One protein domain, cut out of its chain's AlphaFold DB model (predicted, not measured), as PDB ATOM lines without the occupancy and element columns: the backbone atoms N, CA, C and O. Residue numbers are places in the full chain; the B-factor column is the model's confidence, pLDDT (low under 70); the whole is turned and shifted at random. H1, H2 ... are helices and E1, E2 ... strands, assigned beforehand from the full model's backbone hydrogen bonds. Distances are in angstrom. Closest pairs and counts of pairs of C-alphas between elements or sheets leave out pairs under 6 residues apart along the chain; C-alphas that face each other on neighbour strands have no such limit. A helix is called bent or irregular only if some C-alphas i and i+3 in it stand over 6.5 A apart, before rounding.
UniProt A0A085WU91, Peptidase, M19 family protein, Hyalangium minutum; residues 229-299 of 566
ATOM      1  N   ALA A 229      33.999 -29.853   7.170       98.31
ATOM      2  CA  ALA A 229      33.279 -29.385   8.344       98.31
ATOM      3  C   ALA A 229      31.977 -30.170   8.565       98.31
ATOM      4  O   ALA A 229      31.223 -30.452   7.638       98.31
ATOM      5  N   VAL A 230      31.673 -30.467   9.827       97.94
ATOM      6  CA  VAL A 230      30.462 -31.163  10.264       97.94
ATOM      7  C   VAL A 230      29.418 -30.156  10.754       97.94
ATOM      8  O   VAL A 230      29.559 -29.540  11.813       97.94
ATOM      9  N   TYR A 231      28.347 -29.994   9.973       96.00
ATOM     10  CA  TYR A 231      27.265 -29.047  10.285       96.00
ATOM     11  C   TYR A 231      25.886 -29.396   9.688       96.00
ATOM     12  O   TYR A 231      24.904 -28.732  10.019       96.00
ATOM     13  N   ASP A 232      25.778 -30.458   8.882       94.00
ATOM     14  CA  ASP A 232      24.505 -31.028   8.424       94.00
ATOM     15  C   ASP A 232      24.624 -32.561   8.324       94.00
ATOM     16  O   ASP A 232      25.609 -33.103   7.818       94.00
ATOM     17  N   ASP A 233      23.611 -33.284   8.800       94.44
ATOM     18  CA  ASP A 233      23.541 -34.745   8.691       94.44
ATOM     19  C   ASP A 233      23.407 -35.218   7.238       94.44
ATOM     20  O   ASP A 233      23.841 -36.321   6.910       94.44
ATOM     21  N   LYS A 234      22.851 -34.390   6.346       91.62
ATOM     22  CA  LYS A 234      22.764 -34.686   4.911       91.62
ATOM     23  C   LYS A 234      24.150 -34.778   4.268       91.62
ATOM     24  O   LYS A 234      24.363 -35.637   3.414       91.62
ATOM     25  N   PHE A 235      25.116 -33.987   4.732       94.94
ATOM     26  CA  PHE A 235      26.506 -34.077   4.268       94.94
ATOM     27  C   PHE A 235      27.206 -35.338   4.776       94.94
ATOM     28  O   PHE A 235      28.036 -35.914   4.083       94.94
ATOM     29  N   ASN A 236      26.766 -35.884   5.911       96.19
ATOM     30  CA  ASN A 236      27.239 -37.186   6.365       96.19
ATOM     31  C   ASN A 236      26.787 -38.338   5.440       96.19
ATOM     32  O   ASN A 236      27.539 -39.286   5.212       96.19
ATOM     33  N   LEU A 237      25.582 -38.240   4.861       94.62
ATOM     34  CA  LEU A 237      25.103 -39.173   3.826       94.62
ATOM     35  C   LEU A 237      25.944 -39.068   2.547       94.62
ATOM     36  O   LEU A 237      26.321 -40.083   1.959       94.62
ATOM     37  N   LEU A 238      26.265 -37.840   2.135       94.69
ATOM     38  CA  LEU A 238      27.154 -37.571   1.007       94.69
ATOM     39  C   LEU A 238      28.556 -38.141   1.241       94.69
ATOM     40  O   LEU A 238      29.090 -38.816   0.365       94.69
ATOM     41  N   ASN A 239      29.129 -37.946   2.430       97.00
ATOM     42  CA  ASN A 239      30.434 -38.498   2.779       97.00
ATOM     43  C   ASN A 239      30.440 -40.026   2.656       97.00
ATOM     44  O   ASN A 239      31.346 -40.583   2.038       97.00
ATOM     45  N   HIS A 240      29.396 -40.703   3.146       96.25
ATOM     46  CA  HIS A 240      29.254 -42.148   2.961       96.25
ATOM     47  C   HIS A 240      29.101 -42.538   1.485       96.25
ATOM     48  O   HIS A 240      29.729 -43.494   1.039       96.25
ATOM     49  N   PHE A 241      28.326 -41.787   0.699       94.44
ATOM     50  CA  PHE A 241      28.152 -42.064  -0.731       94.44
ATOM     51  C   PHE A 241      29.475 -41.958  -1.500       94.44
ATOM     52  O   PHE A 241      29.789 -42.792  -2.352       94.44
ATOM     53  N   LEU A 242      30.270 -40.935  -1.189       94.25
ATOM     54  CA  LEU A 242      31.523 -40.686  -1.886       94.25
ATOM     55  C   LEU A 242      32.643 -41.607  -1.407       94.25
ATOM     56  O   LEU A 242      33.398 -42.123  -2.236       94.25
ATOM     57  N   ARG A 243      32.737 -41.816  -0.089       94.19
ATOM     58  CA  ARG A 243      33.913 -42.395   0.579       94.19
ATOM     59  C   ARG A 243      33.683 -43.780   1.180       94.19
ATOM     60  O   ARG A 243      34.638 -44.441   1.568       94.19
ATOM     61  N   GLY A 244      32.437 -44.249   1.226       93.38
ATOM     62  CA  GLY A 244      32.066 -45.537   1.822       93.38
ATOM     63  C   GLY A 244      32.078 -45.546   3.353       93.38
ATOM     64  O   GLY A 244      31.904 -46.597   3.962       93.38
ATOM     65  N   GLU A 245      32.278 -44.391   3.989       93.88
ATOM     66  CA  GLU A 245      32.250 -44.235   5.440       93.88
ATOM     67  C   GLU A 245      31.540 -42.941   5.842       93.88
ATOM     68  O   GLU A 245      31.571 -41.946   5.125       93.88
ATOM     69  N   PHE A 246      30.896 -42.944   7.005       96.69
ATOM     70  CA  PHE A 246      30.363 -41.725   7.612       96.69
ATOM     71  C   PHE A 246      31.482 -40.942   8.316       96.69
ATOM     72  O   PHE A 246      32.516 -41.509   8.679       96.69
ATOM     73  N   HIS A 247      31.279 -39.645   8.555       97.06
ATOM     74  CA  HIS A 247      32.247 -38.795   9.243       97.06
ATOM     75  C   HIS A 247      32.623 -39.363  10.607       97.06
ATOM     76  O   HIS A 247      31.779 -39.666  11.454       97.06
ATOM     77  N   ARG A 248      33.920 -39.427  10.869       96.25
ATOM     78  CA  ARG A 248      34.418 -39.680  12.214       96.25
ATOM     79  C   ARG A 248      34.529 -38.353  12.950       96.25
ATOM     80  O   ARG A 248      35.141 -37.412  12.449       96.25
ATOM     81  N   VAL A 249      33.914 -38.287  14.125       96.94
ATOM     82  CA  VAL A 249      33.779 -37.043  14.886       96.94
ATOM     83  C   VAL A 249      34.318 -37.186  16.297       96.94
ATOM     84  O   VAL A 249      34.245 -38.263  16.897       96.94
ATOM     85  N   GLU A 250      34.803 -36.074  16.830       95.81
ATOM     86  CA  GLU A 250      35.187 -35.906  18.229       95.81
ATOM     87  C   GLU A 250      34.397 -34.759  18.880       95.81
ATOM     88  O   GLU A 250      33.700 -33.993  18.210       95.81
ATOM     89  N   GLY A 251      34.477 -34.662  20.209       96.12
ATOM     90  CA  GLY A 251      33.750 -33.660  20.985       96.12
ATOM     91  C   GLY A 251      34.476 -32.321  21.105       96.12
ATOM     92  O   GLY A 251      35.582 -32.281  21.639       96.12
ATOM     93  N   ASN A 252      33.805 -31.220  20.763       95.81
ATOM     94  CA  ASN A 252      34.281 -29.845  20.946       95.81
ATOM     95  C   ASN A 252      33.314 -29.042  21.838       95.81
ATOM     96  O   ASN A 252      32.103 -29.073  21.637       95.81
ATOM     97  N   SER A 253      33.832 -28.332  22.844       94.50
ATOM     98  CA  SER A 253      33.017 -27.559  23.801       94.50
ATOM     99  C   SER A 253      32.534 -26.205  23.277       94.50
ATOM    100  O   SER A 253      31.675 -25.594  23.897       94.50
ATOM    101  N   THR A 254      33.087 -25.724  22.163       93.88
ATOM    102  CA  THR A 254      32.685 -24.465  21.505       93.88
ATOM    103  C   THR A 254      31.644 -24.679  20.405       93.88
ATOM    104  O   THR A 254      31.191 -23.730  19.771       93.88
ATOM    105  N   VAL A 255      31.269 -25.938  20.173       95.62
ATOM    106  CA  VAL A 255      30.301 -26.381  19.172       95.62
ATOM    107  C   VAL A 255      29.132 -27.028  19.905       95.62
ATOM    108  O   VAL A 255      29.316 -27.672  20.937       95.62
ATOM    109  N   SER A 256      27.924 -26.886  19.372       94.62
ATOM    110  CA  SER A 256      26.714 -27.518  19.917       94.62
ATOM    111  C   SER A 256      25.899 -28.284  18.871       94.62
ATOM    112  O   SER A 256      24.982 -29.024  19.234       94.62
ATOM    113  N   PHE A 257      26.249 -28.186  17.584       95.38
ATOM    114  CA  PHE A 257      25.764 -29.110  16.561       95.38
ATOM    115  C   PHE A 257      26.226 -30.546  16.848       95.38
ATOM    116  O   PHE A 257      27.382 -30.776  17.201       95.38
ATOM    117  N   ARG A 258      25.328 -31.524  16.679       95.12
ATOM    118  CA  ARG A 258      25.609 -32.954  16.870       95.12
ATOM    119  C   ARG A 258      24.898 -33.782  15.801       95.12
ATOM    120  O   ARG A 258      23.673 -33.736  15.697       95.12
ATOM    121  N   LEU A 259      25.668 -34.572  15.050       95.56
ATOM    122  CA  LEU A 259      25.140 -35.598  14.138       95.56
ATOM    123  C   LEU A 259      24.222 -36.588  14.873       95.56
ATOM    124  O   LEU A 259      24.475 -36.959  16.021       95.56
ATOM    125  N   GLY A 260      23.166 -37.030  14.197       93.44
ATOM    126  CA  GLY A 260      22.187 -38.001  14.683       93.44
ATOM    127  C   GLY A 260      21.247 -37.470  15.767       93.44
ATOM    128  O   GLY A 260      20.414 -38.225  16.266       93.44
ATOM    129  N   GLN A 261      21.353 -36.191  16.142       91.94
ATOM    130  CA  GLN A 261      20.530 -35.566  17.177       91.94
ATOM    131  C   GLN A 261      19.722 -34.392  16.625       91.94
ATOM    132  O   GLN A 261      20.066 -33.798  15.600       91.94
ATOM    133  N   ASP A 262      18.606 -34.091  17.301       90.25
ATOM    134  CA  ASP A 262      17.681 -33.003  16.958       90.25
ATOM    135  C   ASP A 262      17.326 -32.955  15.462       90.25
ATOM    136  O   ASP A 262      17.233 -31.891  14.850       90.25
ATOM    137  N   LEU A 263      17.169 -34.137  14.852       89.88
ATOM    138  CA  LEU A 263      16.852 -34.265  13.436       89.88
ATOM    139  C   LEU A 263      15.446 -33.708  13.178       89.88
ATOM    140  O   LEU A 263      14.458 -34.186  13.755       89.88
ATOM    141  N   ASP A 264      15.350 -32.725  12.289       86.88
ATOM    142  CA  ASP A 264      14.070 -32.280  11.756       86.88
ATOM    143  C   ASP A 264      13.426 -33.372  10.875       86.88
ATOM    144  O   ASP A 264      14.024 -34.408  10.558       86.88
ATOM    145  N   THR A 265      12.164 -33.161  10.505       84.25
ATOM    146  CA  THR A 265      11.387 -34.123   9.715       84.25
ATOM    147  C   THR A 265      12.014 -34.405   8.347       84.25
ATOM    148  O   THR A 265      11.973 -35.549   7.896       84.25
ATOM    149  N   GLN A 266      12.606 -33.399   7.699       79.44
ATOM    150  CA  GLN A 266      13.190 -33.533   6.362       79.44
ATOM    151  C   GLN A 266      14.463 -34.370   6.435       79.44
ATOM    152  O   GLN A 266      14.589 -35.364   5.730       79.44
ATOM    153  N   THR A 267      15.360 -34.045   7.364       86.62
ATOM    154  CA  THR A 267      16.597 -34.786   7.608       86.62
ATOM    155  C   THR A 267      16.310 -36.256   7.935       86.62
ATOM    156  O   THR A 267      16.969 -37.146   7.399       86.62
ATOM    157  N   LYS A 268      15.281 -36.543   8.749       88.50
ATOM    158  CA  LYS A 268      14.833 -37.926   9.012       88.50
ATOM    159  C   LYS A 268      14.376 -38.642   7.742       88.50
ATOM    160  O   LYS A 268      14.760 -39.789   7.526       88.50
ATOM    161  N   ALA A 269      13.569 -37.983   6.911       83.94
ATOM    162  CA  ALA A 269      13.104 -38.551   5.649       83.94
ATOM    163  C   ALA A 269      14.271 -38.827   4.686       83.94
ATOM    164  O   ALA A 269      14.331 -39.909   4.101       83.94
ATOM    165  N   SER A 270      15.229 -37.898   4.585       83.88
ATOM    166  CA  SER A 270      16.452 -38.053   3.790       83.88
ATOM    167  C   SER A 270      17.286 -39.246   4.247       83.88
ATOM    168  O   SER A 270      17.724 -40.029   3.408       83.88
ATOM    169  N   ILE A 271      17.460 -39.427   5.561       88.88
ATOM    170  CA  ILE A 271      18.172 -40.581   6.124       88.88
ATOM    171  C   ILE A 271      17.462 -41.885   5.744       88.88
ATOM    172  O   ILE A 271      18.086 -42.742   5.132       88.88
ATOM    173  N   ILE A 272      16.159 -42.016   6.017       88.00
ATOM    174  CA  ILE A 272      15.398 -43.243   5.708       88.00
ATOM    175  C   ILE A 272      15.484 -43.580   4.214       88.00
ATOM    176  O   ILE A 272      15.711 -44.728   3.828       88.00
ATOM    177  N   PHE A 273      15.315 -42.575   3.354       83.06
ATOM    178  CA  PHE A 273      15.416 -42.764   1.913       83.06
ATOM    179  C   PHE A 273      16.820 -43.207   1.489       83.06
ATOM    180  O   PHE A 273      16.962 -44.109   0.657       83.06
ATOM    181  N   TYR A 274      17.855 -42.594   2.058       86.69
ATOM    182  CA  TYR A 274      19.239 -42.964   1.803       86.69
ATOM    183  C   TYR A 274      19.519 -44.407   2.232       86.69
ATOM    184  O   TYR A 274      20.069 -45.174   1.445       86.69
ATOM    185  N   GLU A 275      19.070 -44.817   3.419       90.25
ATOM    186  CA  GLU A 275      19.284 -46.177   3.922       90.25
ATOM    187  C   GLU A 275      18.676 -47.239   2.995       90.25
ATOM    188  O   GLU A 275      19.312 -48.245   2.677       90.25
ATOM    189  N   VAL A 276      17.469 -46.983   2.480       86.19
ATOM    190  CA  VAL A 276      16.794 -47.877   1.528       86.19
ATOM    191  C   VAL A 276      17.473 -47.866   0.157       86.19
ATOM    192  O   VAL A 276      17.654 -48.922  -0.452       86.19
ATOM    193  N   SER A 277      17.817 -46.684  -0.361       82.88
ATOM    194  CA  SER A 277      18.350 -46.539  -1.722       82.88
ATOM    195  C   SER A 277      19.796 -47.011  -1.853       82.88
ATOM    196  O   SER A 277      20.119 -47.659  -2.844       82.88
ATOM    197  N   GLN A 278      20.630 -46.743  -0.848       85.94
ATOM    198  CA  GLN A 278      22.060 -47.065  -0.838       85.94
ATOM    199  C   GLN A 278      22.385 -48.342  -0.049       85.94
ATOM    200  O   GLN A 278      23.538 -48.765  -0.028       85.94
ATOM    201  N   ARG A 279      21.386 -48.982   0.582       89.00
ATOM    202  CA  ARG A 279      21.553 -50.189   1.420       89.00
ATOM    203  C   ARG A 279      22.621 -50.012   2.508       89.00
ATOM    204  O   ARG A 279      23.400 -50.922   2.784       89.00
ATOM    205  N   ALA A 280      22.644 -48.829   3.108       91.06
ATOM    206  CA  ALA A 280      23.547 -48.443   4.186       91.06
ATOM    207  C   ALA A 280      22.735 -48.047   5.423       91.06
ATOM    208  O   ALA A 280      21.564 -47.717   5.295       91.06
ATOM    209  N   HIS A 281      23.335 -48.060   6.612       93.38
ATOM    210  CA  HIS A 281      22.649 -47.663   7.845       93.38
ATOM    211  C   HIS A 281      23.297 -46.427   8.448       93.38
ATOM    212  O   HIS A 281      24.512 -46.404   8.656       93.38
ATOM    213  N   TYR A 282      22.483 -45.422   8.760       94.00
ATOM    214  CA  TYR A 282      22.966 -44.226   9.427       94.00
ATOM    215  C   TYR A 282      23.445 -44.577  10.842       94.00
ATOM    216  O   TYR A 282      22.740 -45.290  11.568       94.00
ATOM    217  N   PRO A 283      24.624 -44.098  11.281       92.94
ATOM    218  CA  PRO A 283      25.172 -44.518  12.562       92.94
ATOM    219  C   PRO A 283      24.299 -44.076  13.743       92.94
ATOM    220  O   PRO A 283      24.202 -42.893  14.066       92.94
ATOM    221  N   GLN A 284      23.737 -45.050  14.461       87.62
ATOM    222  CA  GLN A 284      22.965 -44.800  15.687       87.62
ATOM    223  C   GLN A 284      23.861 -44.381  16.871       87.62
ATOM    224  O   GLN A 284      23.398 -43.797  17.848       87.62
ATOM    225  N   GLY A 285      25.168 -44.650  16.777       85.75
ATOM    226  CA  GLY A 285      26.143 -44.387  17.837       85.75
ATOM    227  C   GLY A 285      26.532 -42.918  18.026       85.75
ATOM    228  O   GLY A 285      27.086 -42.590  19.074       85.75
ATOM    229  N   TYR A 286      26.235 -42.013  17.080       90.56
ATOM    230  CA  TYR A 286      26.611 -40.598  17.233       90.56
ATOM    231  C   TYR A 286      26.001 -39.960  18.475       90.56
ATOM    232  O   TYR A 286      26.657 -39.157  19.133       90.56
ATOM    233  N   ALA A 287      24.781 -40.351  18.848       78.56
ATOM    234  CA  ALA A 287      24.128 -39.797  20.025       78.56
ATOM    235  C   ALA A 287      24.925 -40.044  21.322       78.56
ATOM    236  O   ALA A 287      24.857 -39.217  22.232       78.56
ATOM    237  N   LEU A 288      25.696 -41.136  21.379       85.06
ATOM    238  CA  LEU A 288      26.530 -41.527  22.519       85.06
ATOM    239  C   LEU A 288      27.977 -41.022  22.408       85.06
ATOM    240  O   LEU A 288      28.709 -41.068  23.395       85.06
ATOM    241  N   ASN A 289      28.404 -40.537  21.237       86.81
ATOM    242  CA  ASN A 289      29.746 -39.991  21.047       86.81
ATOM    243  C   ASN A 289      29.860 -38.618  21.734       86.81
ATOM    244  O   ASN A 289      28.984 -37.762  21.588       86.81
ATOM    245  N   ALA A 290      30.923 -38.433  22.521       88.25
ATOM    246  CA  ALA A 290      31.242 -37.217  23.268       88.25
ATOM    247  C   ALA A 290      30.022 -36.516  23.916       88.25
ATOM    248  O   ALA A 290      29.719 -35.375  23.551       88.25
ATOM    249  N   PRO A 291      29.298 -37.168  24.852       87.31
ATOM    250  CA  PRO A 291      28.080 -36.611  25.435       87.31
ATOM    251  C   PRO A 291      28.293 -35.195  25.984       87.31
ATOM    252  O   PRO A 291      29.273 -34.928  26.679       87.31
ATOM    253  N   GLY A 292      27.378 -34.280  25.657       85.62
ATOM    254  CA  GLY A 292      27.421 -32.886  26.115       85.62
ATOM    255  C   GLY A 292      28.384 -31.961  25.358       85.62
ATOM    256  O   GLY A 292      28.460 -30.786  25.700       85.62
ATOM    257  N   LYS A 293      29.099 -32.443  24.334       94.06
ATOM    258  CA  LYS A 293      29.961 -31.618  23.463       94.06
ATOM    259  C   LYS A 293      29.437 -31.602  22.027       94.06
ATOM    260  O   LYS A 293      28.794 -32.552  21.608       94.06
ATOM    261  N   GLY A 294      29.696 -30.565  21.245       95.31
ATOM    262  CA  GLY A 294      29.389 -30.580  19.813       95.31
ATOM    263  C   GLY A 294      30.286 -31.539  19.033       95.31
ATOM    264  O   GLY A 294      31.347 -31.923  19.520       95.31
ATOM    265  N   HIS A 295      29.868 -31.927  17.831       97.00
ATOM    266  CA  HIS A 295      30.653 -32.773  16.935       97.00
ATOM    267  C   HIS A 295      31.455 -31.928  15.952       97.00
ATOM    268  O   HIS A 295      30.891 -31.096  15.244       97.00
ATOM    269  N   VAL A 296      32.755 -32.202  15.894       97.88
ATOM    270  CA  VAL A 296      33.677 -31.708  14.865       97.88
ATOM    271  C   VAL A 296      34.354 -32.893  14.191       97.88
ATOM    272  O   VAL A 296      34.483 -33.964  14.793       97.88
ATOM    273  N   ASN A 297      34.777 -32.728  12.947       98.25
ATOM    274  CA  ASN A 297      35.514 -33.744  12.220       98.25
ATOM    275  C   ASN A 297      36.860 -34.010  12.905       98.25
ATOM    276  O   ASN A 297      37.619 -33.093  13.217       98.25
ATOM    277  N   GLN A 298      37.194 -35.283  13.110       97.31
ATOM    278  CA  GLN A 298      38.469 -35.647  13.732       97.31
ATOM    279  C   GLN A 298      39.684 -35.373  12.822       97.31
ATOM    280  O   GLN A 298      40.827 -35.392  13.284       97.31
ATOM    281  N   PHE A 299      39.463 -35.187  11.516       97.69
ATOM    282  CA  PHE A 299      40.527 -35.082  10.525       97.69
ATOM    283  C   PHE A 299      40.910 -33.626  10.237       97.69
ATOM    284  O   PHE A 299      40.057 -32.793   9.930       97.69
TER     285      PHE A 299
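What this domain is: This is residues 229 to 299 of the 566 residues of the protein "Peptidase, M19 family protein" of Hyalangium minutum (UniProt A0A085WU91). A two-stranded ribbon, E1 and E2, makes one end of a small compact body, and two helices side by side and running the same way, H1 and H2, make much of the rest, with H2 reaching the far end. The long link from E1 to H2, residues 253 to 264, passes through the middle between H1 and the short helix H3, which lies across the middle from H1. The 71 printed residues include three named helices and two named strands, in the order H1, E1, H2, H3, E2, and the sheet, of order E1 - E2, is antiparallel. The class is mixed, helices and strands; the whole is compact, with a radius of gyration of the C-alphas of 11.7 A and spans of 35 by 26 by 18 A.

Where its parts are: E1 is residues 249 to 252, 9.4 A from first to last C-alpha, beginning at C-alpha 249 (33.779, -37.043, 14.886). E2 is residues 294 to 297, 10.3 A long, ending at C-alpha 297 (35.514, -33.744, 12.220). H1 is residues 233 to 243, 15.2 A long, beginning at C-alpha 233 (23.541, -34.745, 8.691). H2, the longest helix, is residues 265 to 278, 19.8 A long. H3 is residues 284 to 288, 8.4 A long; it is only just irregular, with C-alphas 284 and 287 at 6.7 A.

How they stand to each other: E1 and E2 are antiparallel neighbours, with 133 degrees between their N-to-C directions. The C-alphas of Val 249 and Asn 297, which face each other, are 4.6 A apart. N 252 and O 294 are within hydrogen-bond range at 2.8 A, and so are N 296 and O 250 at 3.1 A. H1 is apart from E2. H1 and H2 touch, their closest C-alphas being those of Lys 234 and Thr 267, 6.7 A apart. Their lines stand at a shallow tilt of 19 degrees, and they run the same way. H3 is apart from H1 and from H2, and only just apart from E1, with a closest distance of 8.3 A between C-alphas. In H1 and H2 every O i to N i+4 pair is within hydrogen-bond range; in H3 it is 0 of 1, and of its O i to N i+3 pairs 1 of 2.

The domain as a whole: The two C-alphas farthest apart are those of Thr 254 and Ser 277, at 35.1 A, while those of Ala 229 and Phe 299, the first and last printed, are 9.5 A apart. The printed part has no cut. The link from E1 to H2 is long, with 12 residues; those from H1 to E1, H2 to H3 and H3 to E2 are tight. The mean pLDDT of the printed part is 91.8, and no printed residue is under 70.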